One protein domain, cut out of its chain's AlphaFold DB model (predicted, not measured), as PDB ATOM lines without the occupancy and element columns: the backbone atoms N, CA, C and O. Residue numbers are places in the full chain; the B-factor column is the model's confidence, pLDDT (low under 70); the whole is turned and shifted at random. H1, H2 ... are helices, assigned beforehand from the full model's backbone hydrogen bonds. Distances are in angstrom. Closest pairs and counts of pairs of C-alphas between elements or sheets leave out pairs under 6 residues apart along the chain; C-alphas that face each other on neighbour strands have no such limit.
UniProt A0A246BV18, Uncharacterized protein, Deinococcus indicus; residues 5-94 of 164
ATOM      1  N   LYS A   5      95.610 168.203 190.882       81.06
ATOM      2  CA  LYS A   5      95.682 167.398 189.659       81.06
ATOM      3  C   LYS A   5      97.103 167.310 189.096       81.06
ATOM      4  O   LYS A   5      97.498 166.245 188.640       81.06
ATOM      5  N   GLU A   6      97.873 168.397 189.163       83.81
ATOM      6  CA  GLU A   6      99.285 168.406 188.753       83.81
ATOM      7  C   GLU A   6     100.142 167.527 189.673       83.81
ATOM      8  O   GLU A   6     100.901 166.697 189.179       83.81
ATOM      9  N   ASN A   7      99.961 167.630 190.996       84.25
ATOM     10  CA  ASN A   7     100.680 166.786 191.958       84.25
ATOM     11  C   ASN A   7     100.320 165.305 191.798       84.25
ATOM     12  O   ASN A   7     101.203 164.453 191.797       84.25
ATOM     13  N   ALA A   8      99.035 164.989 191.613       84.00
ATOM     14  CA  ALA A   8      98.599 163.616 191.384       84.00
ATOM     15  C   ALA A   8      99.143 163.035 190.069       84.00
ATOM     16  O   ALA A   8      99.564 161.881 190.046       84.00
ATOM     17  N   GLY A   9      99.178 163.834 188.995       84.31
ATOM     18  CA  GLY A   9      99.773 163.429 187.720       84.31
ATOM     19  C   GLY A   9     101.269 163.139 187.843       84.31
ATOM     20  O   GLY A   9     101.728 162.099 187.377       84.31
ATOM     21  N   LEU A  10     102.015 164.008 188.535       85.94
ATOM     22  CA  LEU A  10     103.447 163.821 188.780       85.94
ATOM     23  C   LEU A  10     103.721 162.560 189.607       85.94
ATOM     24  O   LEU A  10     104.575 161.756 189.239       85.94
ATOM     25  N   LEU A  11     102.984 162.358 190.701       86.62
ATOM     26  CA  LEU A  11     103.118 161.169 191.544       86.62
ATOM     27  C   LEU A  11     102.758 159.892 190.781       86.62
ATOM     28  O   LEU A  11     103.455 158.886 190.912       86.62
ATOM     29  N   GLY A  12     101.715 159.937 189.951       84.81
ATOM     30  CA  GLY A  12     101.317 158.794 189.142       84.81
ATOM     31  C   GLY A  12     102.344 158.424 188.078       84.81
ATOM     32  O   GLY A  12     102.667 157.247 187.934       84.81
ATOM     33  N   GLU A  13     102.931 159.411 187.398       85.19
ATOM     34  CA  GLU A  13     104.003 159.183 186.424       85.19
ATOM     35  C   GLU A  13     105.277 158.636 187.089       85.19
ATOM     36  O   GLU A  13     105.917 157.727 186.562       85.19
ATOM     37  N   LYS A  14     105.631 159.148 188.273       84.94
ATOM     38  CA  LYS A  14     106.852 158.764 188.998       84.94
ATOM     39  C   LYS A  14     106.760 157.396 189.671       84.94
ATOM     40  O   LYS A  14     107.757 156.681 189.717       84.94
ATOM     41  N   LEU A  15     105.599 157.053 190.228       85.38
ATOM     42  CA  LEU A  15     105.425 155.874 191.091       85.38
ATOM     43  C   LEU A  15     104.603 154.754 190.445       85.38
ATOM     44  O   LEU A  15     104.508 153.660 191.012       85.38
ATOM     45  N   GLY A  16     104.000 155.015 189.281       83.88
ATOM     46  CA  GLY A  16     103.112 154.076 188.598       83.88
ATOM     47  C   GLY A  16     101.817 153.813 189.368       83.88
ATOM     48  O   GLY A  16     101.290 152.706 189.310       83.88
ATOM     49  N   VAL A  17     101.332 154.797 190.133       82.62
ATOM     50  CA  VAL A  17     100.092 154.696 190.918       82.62
ATOM     51  C   VAL A  17      99.011 155.589 190.329       82.62
ATOM     52  O   VAL A  17      99.270 156.707 189.898       82.62
ATOM     53  N   THR A  18      97.770 155.120 190.318       82.38
ATOM     54  CA  THR A  18      96.628 155.992 190.024       82.38
ATOM     55  C   THR A  18      96.162 156.620 191.329       82.38
ATOM     56  O   THR A  18      96.034 155.917 192.324       82.38
ATOM     57  N   ILE A  19      95.963 157.939 191.346       82.88
ATOM     58  CA  ILE A  19      95.442 158.672 192.505       82.88
ATOM     59  C   ILE A  19      94.089 159.246 192.116       82.88
ATOM     60  O   ILE A  19      93.994 160.018 191.157       82.88
ATOM     61  N   ASN A  20      93.050 158.917 192.880       78.50
ATOM     62  CA  ASN A  20      91.742 159.519 192.688       78.50
ATOM     63  C   ASN A  20      91.749 160.986 193.161       78.50
ATOM     64  O   ASN A  20      91.676 161.281 194.349       78.50
ATOM     65  N   THR A  21      91.839 161.929 192.220       75.19
ATOM     66  CA  THR A  21      91.819 163.372 192.527       75.19
ATOM     67  C   THR A  21      90.435 163.916 192.868       75.19
ATOM     68  O   THR A  21      90.333 165.057 193.324       75.19
ATOM     69  N   GLU A  22      89.384 163.137 192.601       71.44
ATOM     70  CA  GLU A  22      87.991 163.489 192.888       71.44
ATOM     71  C   GLU A  22      87.580 163.081 194.310       71.44
ATOM     72  O   GLU A  22      86.602 163.606 194.842       71.44
ATOM     73  N   ALA A  23      88.358 162.206 194.953       69.38
ATOM     74  CA  ALA A  23      88.156 161.818 196.339       69.38
ATOM     75  C   ALA A  23      88.413 162.987 197.311       69.38
ATOM     76  O   ALA A  23      89.204 163.912 197.069       69.38
ATOM     77  N   THR A  24      87.722 162.952 198.456       68.69
ATOM     78  CA  THR A  24      87.874 163.978 199.503       68.69
ATOM     79  C   THR A  24      89.285 163.940 200.086       68.69
ATOM     80  O   THR A  24      89.894 164.993 200.308       68.69
ATOM     81  N   ASN A  25      89.832 162.735 200.243       71.38
ATOM     82  CA  ASN A  25      91.214 162.477 200.609       71.38
ATOM     83  C   ASN A  25      91.935 161.782 199.451       71.38
ATOM     84  O   ASN A  25      91.308 161.026 198.718       71.38
ATOM     85  N   PRO A  26      93.242 162.021 199.273       71.75
ATOM     86  CA  PRO A  26      94.131 162.876 200.071       71.75
ATOM     87  C   PRO A  26      93.962 164.383 199.796       71.75
ATOM     88  O   PRO A  26      93.715 164.813 198.666       71.75
ATOM     89  N   LYS A  27      94.099 165.227 200.834       81.00
ATOM     90  CA  LYS A  27      94.052 166.707 200.736       81.00
ATOM     91  C   LYS A  27      95.179 167.269 199.860       81.00
ATOM     92  O   LYS A  27      96.200 166.620 199.657       81.00
ATOM     93  N   ALA A  28      94.999 168.487 199.345       78.69
ATOM     94  CA  ALA A  28      95.994 169.139 198.487       78.69
ATOM     95  C   ALA A  28      97.368 169.277 199.170       78.69
ATOM     96  O   ALA A  28      98.379 168.974 198.543       78.69
ATOM     97  N   ASP A  29      97.395 169.629 200.459       82.94
ATOM     98  CA  ASP A  29      98.626 169.709 201.257       82.94
ATOM     99  C   ASP A  29      99.336 168.355 201.395       82.94
ATOM    100  O   ASP A  29     100.562 168.289 201.340       82.94
ATOM    101  N   VAL A  30      98.575 167.260 201.518       85.50
ATOM    102  CA  VAL A  30      99.122 165.895 201.605       85.50
ATOM    103  C   VAL A  30      99.769 165.501 200.278       85.50
ATOM    104  O   VAL A  30     100.904 165.033 200.257       85.50
ATOM    105  N   LEU A  31      99.092 165.774 199.158       84.62
ATOM    106  CA  LEU A  31      99.630 165.529 197.816       84.62
ATOM    107  C   LEU A  31     100.884 166.352 197.531       84.62
ATOM    108  O   LEU A  31     101.801 165.855 196.885       84.62
ATOM    109  N   GLN A  32     100.931 167.594 198.010       85.56
ATOM    110  CA  GLN A  32     102.129 168.413 197.899       85.56
ATOM    111  C   GLN A  32     103.272 167.827 198.743       85.56
ATOM    112  O   GLN A  32     104.361 167.627 198.223       85.56
ATOM    113  N   GLY A  33     103.008 167.442 199.997       86.31
ATOM    114  CA  GLY A  33     104.009 166.798 200.857       86.31
ATOM    115  C   GLY A  33     104.546 165.475 200.300       86.31
ATOM    116  O   GLY A  33     105.707 165.134 200.520       86.31
ATOM    117  N   TRP A  34     103.732 164.727 199.558       89.88
ATOM    118  CA  TRP A  34     104.178 163.554 198.808       89.88
ATOM    119  C   TRP A  34     105.005 163.923 197.580       89.88
ATOM    120  O   TRP A  34     106.042 163.308 197.355       89.88
ATOM    121  N   ALA A  35     104.591 164.932 196.810       86.38
ATOM    122  CA  ALA A  35     105.332 165.401 195.642       86.38
ATOM    123  C   ALA A  35     106.725 165.941 196.012       86.38
ATOM    124  O   ALA A  35     107.675 165.689 195.283       86.38
ATOM    125  N   ASP A  36     106.872 166.607 197.159       88.56
ATOM    126  CA  ASP A  36     108.175 167.044 197.678       88.56
ATOM    127  C   ASP A  36     109.046 165.860 198.149       88.56
ATOM    128  O   ASP A  36     110.268 165.881 198.004       88.56
ATOM    129  N   ARG A  37     108.439 164.799 198.707       89.88
ATOM    130  CA  ARG A  37     109.178 163.633 199.227       89.88
ATOM    131  C   ARG A  37     109.491 162.572 198.180       89.88
ATOM    132  O   ARG A  37     110.447 161.825 198.382       89.88
ATOM    133  N   VAL A  38     108.754 162.514 197.070       88.75
ATOM    134  CA  VAL A  38     108.852 161.433 196.071       88.75
ATOM    135  C   VAL A  38     110.257 161.269 195.491       88.75
ATOM    136  O   VAL A  38     110.648 160.164 195.134       88.75
ATOM    137  N   GLU A  39     111.042 162.346 195.425       85.69
ATOM    138  CA  GLU A  39     112.419 162.300 194.923       85.69
ATOM    139  C   GLU A  39     113.407 161.688 195.928       85.69
ATOM    140  O   GLU A  39     114.452 161.177 195.532       85.69
ATOM    141  N   THR A  40     113.078 161.725 197.219       87.88
ATOM    142  CA  THR A  40     113.945 161.254 198.315       87.88
ATOM    143  C   THR A  40     113.498 159.922 198.912       87.88
ATOM    144  O   THR A  40     114.341 159.150 199.356       87.88
ATOM    145  N   ASP A  41     112.194 159.643 198.893       86.50
ATOM    146  CA  ASP A  41     111.583 158.429 199.435       86.50
ATOM    147  C   ASP A  41     110.397 157.970 198.558       86.50
ATOM    148  O   ASP A  41     109.232 158.053 198.957       86.50
ATOM    149  N   PRO A  42     110.658 157.515 197.317       85.06
ATOM    150  CA  PRO A  42     109.598 157.125 196.387       85.06
ATOM    151  C   PRO A  42     108.771 155.939 196.901       85.06
ATOM    152  O   PRO A  42     107.560 155.893 196.696       85.06
ATOM    153  N   GLU A  43     109.404 154.988 197.592       83.31
ATOM    154  CA  GLU A  43     108.740 153.799 198.132       83.31
ATOM    155  C   GLU A  43     107.829 154.123 199.320       83.31
ATOM    156  O   GLU A  43     106.696 153.636 199.364       83.31
ATOM    157  N   GLY A  44     108.277 154.959 200.265       85.94
ATOM    158  CA  GLY A  44     107.426 155.390 201.374       85.94
ATOM    159  C   GLY A  44     106.249 156.231 200.894       85.94
ATOM    160  O   GLY A  44     105.111 155.965 201.281       85.94
ATOM    161  N   VAL A  45     106.476 157.150 199.947       87.88
ATOM    162  CA  VAL A  45     105.391 157.930 199.332       87.88
ATOM    163  C   VAL A  45     104.400 157.028 198.592       87.88
ATOM    164  O   VAL A  45     103.189 157.178 198.766       87.88
ATOM    165  N   LYS A  46     104.880 156.049 197.813       86.88
ATOM    166  CA  LYS A  46     104.015 155.065 197.142       86.88
ATOM    167  C   LYS A  46     103.144 154.313 198.147       86.88
ATOM    168  O   LYS A  46     101.945 154.164 197.923       86.88
ATOM    169  N   ARG A  47     103.726 153.881 199.265       85.62
ATOM    170  CA  ARG A  47     103.001 153.174 200.322       85.62
ATOM    171  C   ARG A  47     101.948 154.055 200.982       85.62
ATOM    172  O   ARG A  47     100.825 153.599 201.154       85.62
ATOM    173  N   GLU A  48     102.267 155.303 201.310       87.62
ATOM    174  CA  GLU A  48     101.306 156.247 201.900       87.62
ATOM    175  C   GLU A  48     100.122 156.523 200.965       87.62
ATOM    176  O   GLU A  48      98.970 156.535 201.409       87.62
ATOM    177  N   ILE A  49     100.391 156.684 199.666       87.19
ATOM    178  CA  ILE A  49      99.355 156.849 198.640       87.19
ATOM    179  C   ILE A  49      98.429 155.633 198.622       87.19
ATOM    180  O   ILE A  49      97.211 155.787 198.707       87.19
ATOM    181  N   LEU A  50      98.993 154.428 198.513       87.12
ATOM    182  CA  LEU A  50      98.211 153.195 198.455       87.12
ATOM    183  C   LEU A  50      97.444 152.954 199.762       87.12
ATOM    184  O   LEU A  50      96.272 152.608 199.721       87.12
ATOM    185  N   THR A  51      98.059 153.232 200.912       85.88
ATOM    186  CA  THR A  51      97.424 153.141 202.235       85.88
ATOM    187  C   THR A  51      96.202 154.050 202.306       85.88
ATOM    188  O   THR A  51      95.127 153.601 202.686       85.88
ATOM    189  N   THR A  52      96.339 155.310 201.885       85.31
ATOM    190  CA  THR A  52      95.224 156.268 201.880       85.31
ATOM    191  C   THR A  52      94.085 155.790 200.982       85.31
ATOM    192  O   THR A  52      92.923 155.905 201.354       85.31
ATOM    193  N   GLN A  53      94.409 155.233 199.812       84.12
ATOM    194  CA  GLN A  53      93.401 154.714 198.890       84.12
ATOM    195  C   GLN A  53      92.693 153.474 199.436       84.12
ATOM    196  O   GLN A  53      91.483 153.374 199.287       84.12
ATOM    197  N   VAL A  54      93.408 152.562 200.101       84.50
ATOM    198  CA  VAL A  54      92.795 151.392 200.749       84.50
ATOM    199  C   VAL A  54      91.873 151.828 201.890       84.50
ATOM    200  O   VAL A  54      90.767 151.311 201.999       84.50
ATOM    201  N   GLN A  55      92.291 152.798 202.711       82.75
ATOM    202  CA  GLN A  55      91.454 153.350 203.783       82.75
ATOM    203  C   GLN A  55      90.163 153.974 203.245       82.75
ATOM    204  O   GLN A  55      89.103 153.746 203.814       82.75
ATOM    205  N   ASP A  56      90.248 154.731 202.146       82.75
ATOM    206  CA  ASP A  56      89.091 155.373 201.506       82.75
ATOM    207  C   ASP A  56      88.172 154.342 200.825       82.75
ATOM    208  O   ASP A  56      86.961 154.373 201.017       82.75
ATOM    209  N   ALA A  57      88.744 153.377 200.094       80.75
ATOM    210  CA  ALA A  57      87.989 152.347 199.380       80.75
ATOM    211  C   ALA A  57      87.284 151.362 200.322       80.75
ATOM    212  O   ALA A  57      86.154 150.952 200.061       80.75
ATOM    213  N   LEU A  58      87.950 150.974 201.413       79.19
ATOM    214  CA  LEU A  58      87.427 150.005 202.372       79.19
ATOM    215  C   LEU A  58      86.798 150.659 203.600       79.19
ATOM    216  O   LEU A  58      86.302 149.923 204.445       79.19
ATOM    217  N   ASP A  59      86.796 151.987 203.724       81.12
ATOM    218  CA  ASP A  59      86.313 152.722 204.905       81.12
ATOM    219  C   ASP A  59      86.867 152.119 206.217       81.12
ATOM    220  O   ASP A  59      86.131 151.670 207.097       81.12
ATOM    221  N   VAL A  60      88.196 151.999 206.297       77.50
ATOM    222  CA  VAL A  60      88.935 151.414 207.434       77.50
ATOM    223  C   VAL A  60      90.082 152.320 207.860       77.50
ATOM    224  O   VAL A  60      90.644 153.047 207.046       77.50
ATOM    225  N   GLU A  61      90.489 152.241 209.127       78.12
ATOM    226  CA  GLU A  61      91.676 152.939 209.628       78.12
ATOM    227  C   GLU A  61      92.868 151.970 209.684       78.12
ATOM    228  O   GLU A  61      92.916 151.063 210.516       78.12
ATOM    229  N   LEU A  62      93.845 152.142 208.785       73.50
ATOM    230  CA  LEU A  62      95.086 151.361 208.816       73.50
ATOM    231  C   LEU A  62      96.058 152.035 209.787       73.50
ATOM    232  O   LEU A  62      96.656 153.056 209.452       73.50
ATOM    233  N   THR A  63      96.195 151.477 210.989       59.56
ATOM    234  CA  THR A  63      96.979 152.081 212.078       59.56
ATOM    235  C   THR A  63      98.471 151.749 212.062       59.56
ATOM    236  O   THR A  63      99.220 152.402 212.778       59.56
ATOM    237  N   ASP A  64      98.948 150.839 211.207       54.75
ATOM    238  CA  ASP A  64     100.374 150.502 211.150       54.75
ATOM    239  C   ASP A  64     100.858 150.213 209.721       54.75
ATOM    240  O   ASP A  64     100.236 149.478 208.952       54.75
ATOM    241  N   ALA A  65     101.996 150.816 209.362       56.50
ATOM    242  CA  ALA A  65     102.602 150.813 208.028       56.50
ATOM    243  C   ALA A  65     103.397 149.525 207.723       56.50
ATOM    244  O   ALA A  65     104.437 149.567 207.054       56.50
ATOM    245  N   THR A  66     102.933 148.387 208.241       67.00
ATOM    246  CA  THR A  66     103.561 147.073 208.039       67.00
ATOM    247  C   THR A  66     103.207 146.458 206.688       67.00
ATOM    248  O   THR A  66     103.941 145.594 206.209       67.00
ATOM    249  N   LEU A  67     102.129 146.927 206.048       77.44
ATOM    250  CA  LEU A  67     101.713 146.462 204.728       77.44
ATOM    251  C   LEU A  67     102.663 146.969 203.640       77.44
ATOM    252  O   LEU A  67     102.982 148.160 203.559       77.44
ATOM    253  N   THR A  68     103.104 146.061 202.777       83.88
ATOM    254  CA  THR A  68     103.932 146.402 201.621       83.88
ATOM    255  C   THR A  68     103.094 147.058 200.525       83.88
ATOM    256  O   THR A  68     101.877 146.880 200.442       83.88
ATOM    257  N   SER A  69     103.752 147.799 199.630       82.81
ATOM    258  CA  SER A  69     103.102 148.403 198.459       82.81
ATOM    259  C   SER A  69     102.370 147.361 197.599       82.81
ATOM    260  O   SER A  69     101.303 147.653 197.073       82.81
ATOM    261  N   GLU A  70     102.907 146.142 197.490       83.00
ATOM    262  CA  GLU A  70     102.268 145.036 196.762       83.00
ATOM    263  C   GLU A  70     100.993 144.544 197.454       83.00
ATOM    264  O   GLU A  70      99.980 144.353 196.789       83.00
ATOM    265  N   GLN A  71     101.007 144.394 198.784       83.31
ATOM    266  CA  GLN A  71      99.825 143.988 199.554       83.31
ATOM    267  C   GLN A  71      98.709 145.032 199.459       83.31
ATOM    268  O   GLN A  71      97.555 144.687 199.226       83.31
ATOM    269  N   LEU A  72      99.056 146.316 199.580       85.56
ATOM    270  CA  LEU A  72      98.094 147.409 199.433       85.56
ATOM    271  C   LEU A  72      97.521 147.476 198.014       85.56
ATOM    272  O   LEU A  72      96.339 147.746 197.837       85.56
ATOM    273  N   GLN A  73      98.348 147.223 196.998       84.06
ATOM    274  CA  GLN A  73      97.892 147.213 195.614       84.06
ATOM    275  C   GLN A  73      96.984 146.014 195.318       84.06
ATOM    276  O   GLN A  73      95.979 146.190 194.640       84.06
ATOM    277  N   ALA A  74      97.277 144.834 195.873       82.88
ATOM    278  CA  ALA A  74      96.404 143.666 195.765       82.88
ATOM    279  C   ALA A  74      95.022 143.915 196.393       82.88
ATOM    280  O   ALA A  74      94.013 143.529 195.817       82.88
ATOM    281  N   LEU A  75      94.962 144.626 197.526       83.44
ATOM    282  CA  LEU A  75      93.696 145.012 198.163       83.44
ATOM    283  C   LEU A  75      92.861 145.983 197.316       83.44
ATOM    284  O   LEU A  75      91.640 145.956 197.399       83.44
ATOM    285  N   LEU A  76      93.509 146.846 196.530       83.25
ATOM    286  CA  LEU A  76      92.829 147.783 195.625       83.25
ATOM    287  C   LEU A  76      92.391 147.136 194.306       83.25
ATOM    288  O   LEU A  76      91.478 147.651 193.665       83.25
ATOM    289  N   ASP A  77      93.062 146.066 193.879       83.44
ATOM    290  CA  ASP A  77      92.695 145.306 192.677       83.44
ATOM    291  C   ASP A  77      91.503 144.369 192.934       83.44
ATOM    292  O   ASP A  77      90.799 143.991 191.999       83.44
ATOM    293  N   GLU A  78      91.245 144.033 194.202       83.00
ATOM    294  CA  GLU A  78      90.120 143.194 194.604       83.00
ATOM    295  C   GLU A  78      88.781 143.931 194.376       83.00
ATOM    296  O   GLU A  78      88.507 144.949 195.020       83.00
ATOM    297  N   PRO A  79      87.911 143.438 193.473       77.75
ATOM    298  CA  PRO A  79      86.657 144.111 193.139       77.75
ATOM    299  C   PRO A  79      85.590 143.983 194.236       77.75
ATOM    300  O   PRO A  79      84.595 144.711 194.208       77.75
ATOM    301  N   ASP A  80      85.767 143.045 195.169       81.75
ATOM    302  CA  ASP A  80      84.834 142.774 196.255       81.75
ATOM    303  C   ASP A  80      85.345 143.376 197.573       81.75
ATOM    304  O   ASP A  80      86.356 142.953 198.138       81.75
ATOM    305  N   ALA A  81      84.640 144.394 198.069       75.31
ATOM    306  CA  ALA A  81      85.056 145.139 199.255       75.31
ATOM    307  C   ALA A  81      85.042 144.287 200.539       75.31
ATOM    308  O   ALA A  81      85.836 144.539 201.447       75.31
ATOM    309  N   ASP A  82      84.171 143.276 200.626       73.75
ATOM    310  CA  ASP A  82      84.132 142.345 201.757       73.75
ATOM    311  C   ASP A  82      85.320 141.373 201.702       73.75
ATOM    312  O   ASP A  82      85.985 141.158 202.721       73.75
ATOM    313  N   ALA A  83      85.662 140.858 200.515       76.50
ATOM    314  CA  ALA A  83      86.861 140.038 200.324       76.50
ATOM    315  C   ALA A  83      88.153 140.821 200.620       76.50
ATOM    316  O   ALA A  83      89.036 140.323 201.321       76.50
ATOM    317  N   ALA A  84      88.236 142.074 200.165       78.62
ATOM    318  CA  ALA A  84      89.360 142.960 200.441       78.62
ATOM    319  C   ALA A  84      89.493 143.268 201.943       78.62
ATOM    320  O   ALA A  84      90.591 143.226 202.494       78.62
ATOM    321  N   ARG A  85      88.379 143.514 202.647       76.50
ATOM    322  CA  ARG A  85      88.376 143.689 204.110       76.50
ATOM    323  C   ARG A  85      88.820 142.429 204.850       76.50
ATOM    324  O   ARG A  85      89.576 142.542 205.812       76.50
ATOM    325  N   ALA A  86      88.392 141.248 204.407       79.62
ATOM    326  CA  ALA A  86      88.826 139.980 204.988       79.62
ATOM    327  C   ALA A  86      90.333 139.757 204.790       79.62
ATOM    328  O   ALA A  86      91.044 139.496 205.757       79.62
ATOM    329  N   ALA A  87      90.838 139.955 203.569       79.06
ATOM    330  CA  ALA A  87      92.265 139.873 203.270       79.06
ATOM    331  C   ALA A  87      93.073 140.890 204.087       79.06
ATOM    332  O   ALA A  87      94.120 140.563 204.642       79.06
ATOM    333  N   LEU A  88      92.567 142.116 204.228       80.00
ATOM    334  CA  LEU A  88      93.187 143.131 205.064       80.00
ATOM    335  C   LEU A  88      93.230 142.711 206.540       80.00
ATOM    336  O   LEU A  88      94.259 142.892 207.188       80.00
ATOM    337  N   ALA A  89      92.147 142.137 207.069       76.00
ATOM    338  CA  ALA A  89      92.096 141.636 208.438       76.00
ATOM    339  C   ALA A  89      93.090 140.488 208.667       76.00
ATOM    340  O   ALA A  89      93.711 140.439 209.725       76.00
ATOM    341  N   GLU A  90      93.313 139.615 207.682       74.50
ATOM    342  CA  GLU A  90      94.363 138.589 207.760       74.50
ATOM    343  C   GLU A  90      95.770 139.204 207.746       74.50
ATOM    344  O   GLU A  90      96.648 138.795 208.506       74.50
ATOM    345  N   LEU A  91      95.980 140.236 206.925       75.00
ATOM    346  CA  LEU A  91      97.263 140.927 206.806       75.00
ATOM    347  C   LEU A  91      97.607 141.774 208.047       75.00
ATOM    348  O   LEU A  91      98.767 141.821 208.454       75.00
ATOM    349  N   GLN A  92      96.618 142.424 208.669       70.00
ATOM    350  CA  GLN A  92      96.784 143.189 209.914       70.00
ATOM    351  C   GLN A  92      96.747 142.300 211.165       70.00
ATOM    352  O   GLN A  92      97.412 142.588 212.159       70.00
ATOM    353  N   GLY A  93      95.998 141.199 211.110       59.78
ATOM    354  CA  GLY A  93      95.841 140.210 212.176       59.78
ATOM    355  C   GLY A  93      97.063 139.321 212.402       59.78
ATOM    356  O   GLY A  93      97.070 138.531 213.347       59.78
ATOM    357  N   GLY A  94      98.134 139.498 211.621       49.19
ATOM    358  CA  GLY A  94      99.414 138.793 211.758       49.19
ATOM    359  C   GLY A  94     100.152 138.973 213.098       49.19
ATOM    360  O   GLY A  94     101.288 138.523 213.234       49.19
TER     361      GLY A  94
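This is residues 5 to 94 of the 164 residues of an uncharacterized protein of Deinococcus indicus (UniProt A0A246BV18). One long helix, H3, runs through the middle, with a pair of helices side by side, H1 and H2, at one end of the domain, and a helical hairpin, H4 and H5, at the other. H4 lies beside H3, and H5 folds back at the far end. The printed part has 90 residues with five named helices, H1 to H5 in chain order, and no named strand; the class is all helix. It is compact, with a radius of gyration of the C-alphas of 12.8 A, and spans 34 by 26 by 20 A.

H1, residues 5 to 15, touches H2, residues 28 to 37; their closest C-alphas, of Asn 7 and Leu 31, are 6.1 A apart. They run the same way at a shallow tilt of 34 degrees, only just short of steep. H3, residues 42 to 58, is close to H2 but not clearly touching, the closest C-alphas being those of Trp 34 and Val 45, 5.8 A apart. H3 touches H4, residues 69 to 77, the same way at a shallow tilt of 31 degrees, closest at the C-alphas of Arg 47 and Ser 69, 5.1 A. H4 and H5, residues 81 to 92, form a hairpin with a shallow tilt of 19 degrees; the C-alphas of Leu 75 and Ala 84 are closest, 5.3 A. H1 and H2 are both apart from H4 and H5. In H1 to H5 every O i to N i+4 pair is within hydrogen-bond range.

H1 begins at C-alpha 5 (95.682, 167.398, 189.659) and measures 15.2 A from first to last C-alpha; H2 measures 14.3 A. H3 measures 24.0 A from C-alpha 42 (109.598, 157.125, 196.387), H4 12.3 A and H5 16.0 A, to C-alpha 92 (96.784, 143.189, 209.914).

The C-alphas farthest apart, of Glu 6 and Gly 94, are 37.5 A apart. The printed part has no cut. The link from H1 to H2, residues 16 to 27, is long. Residues 23 to 24, 63 to 66 and 93 to 94 have pLDDT under 70.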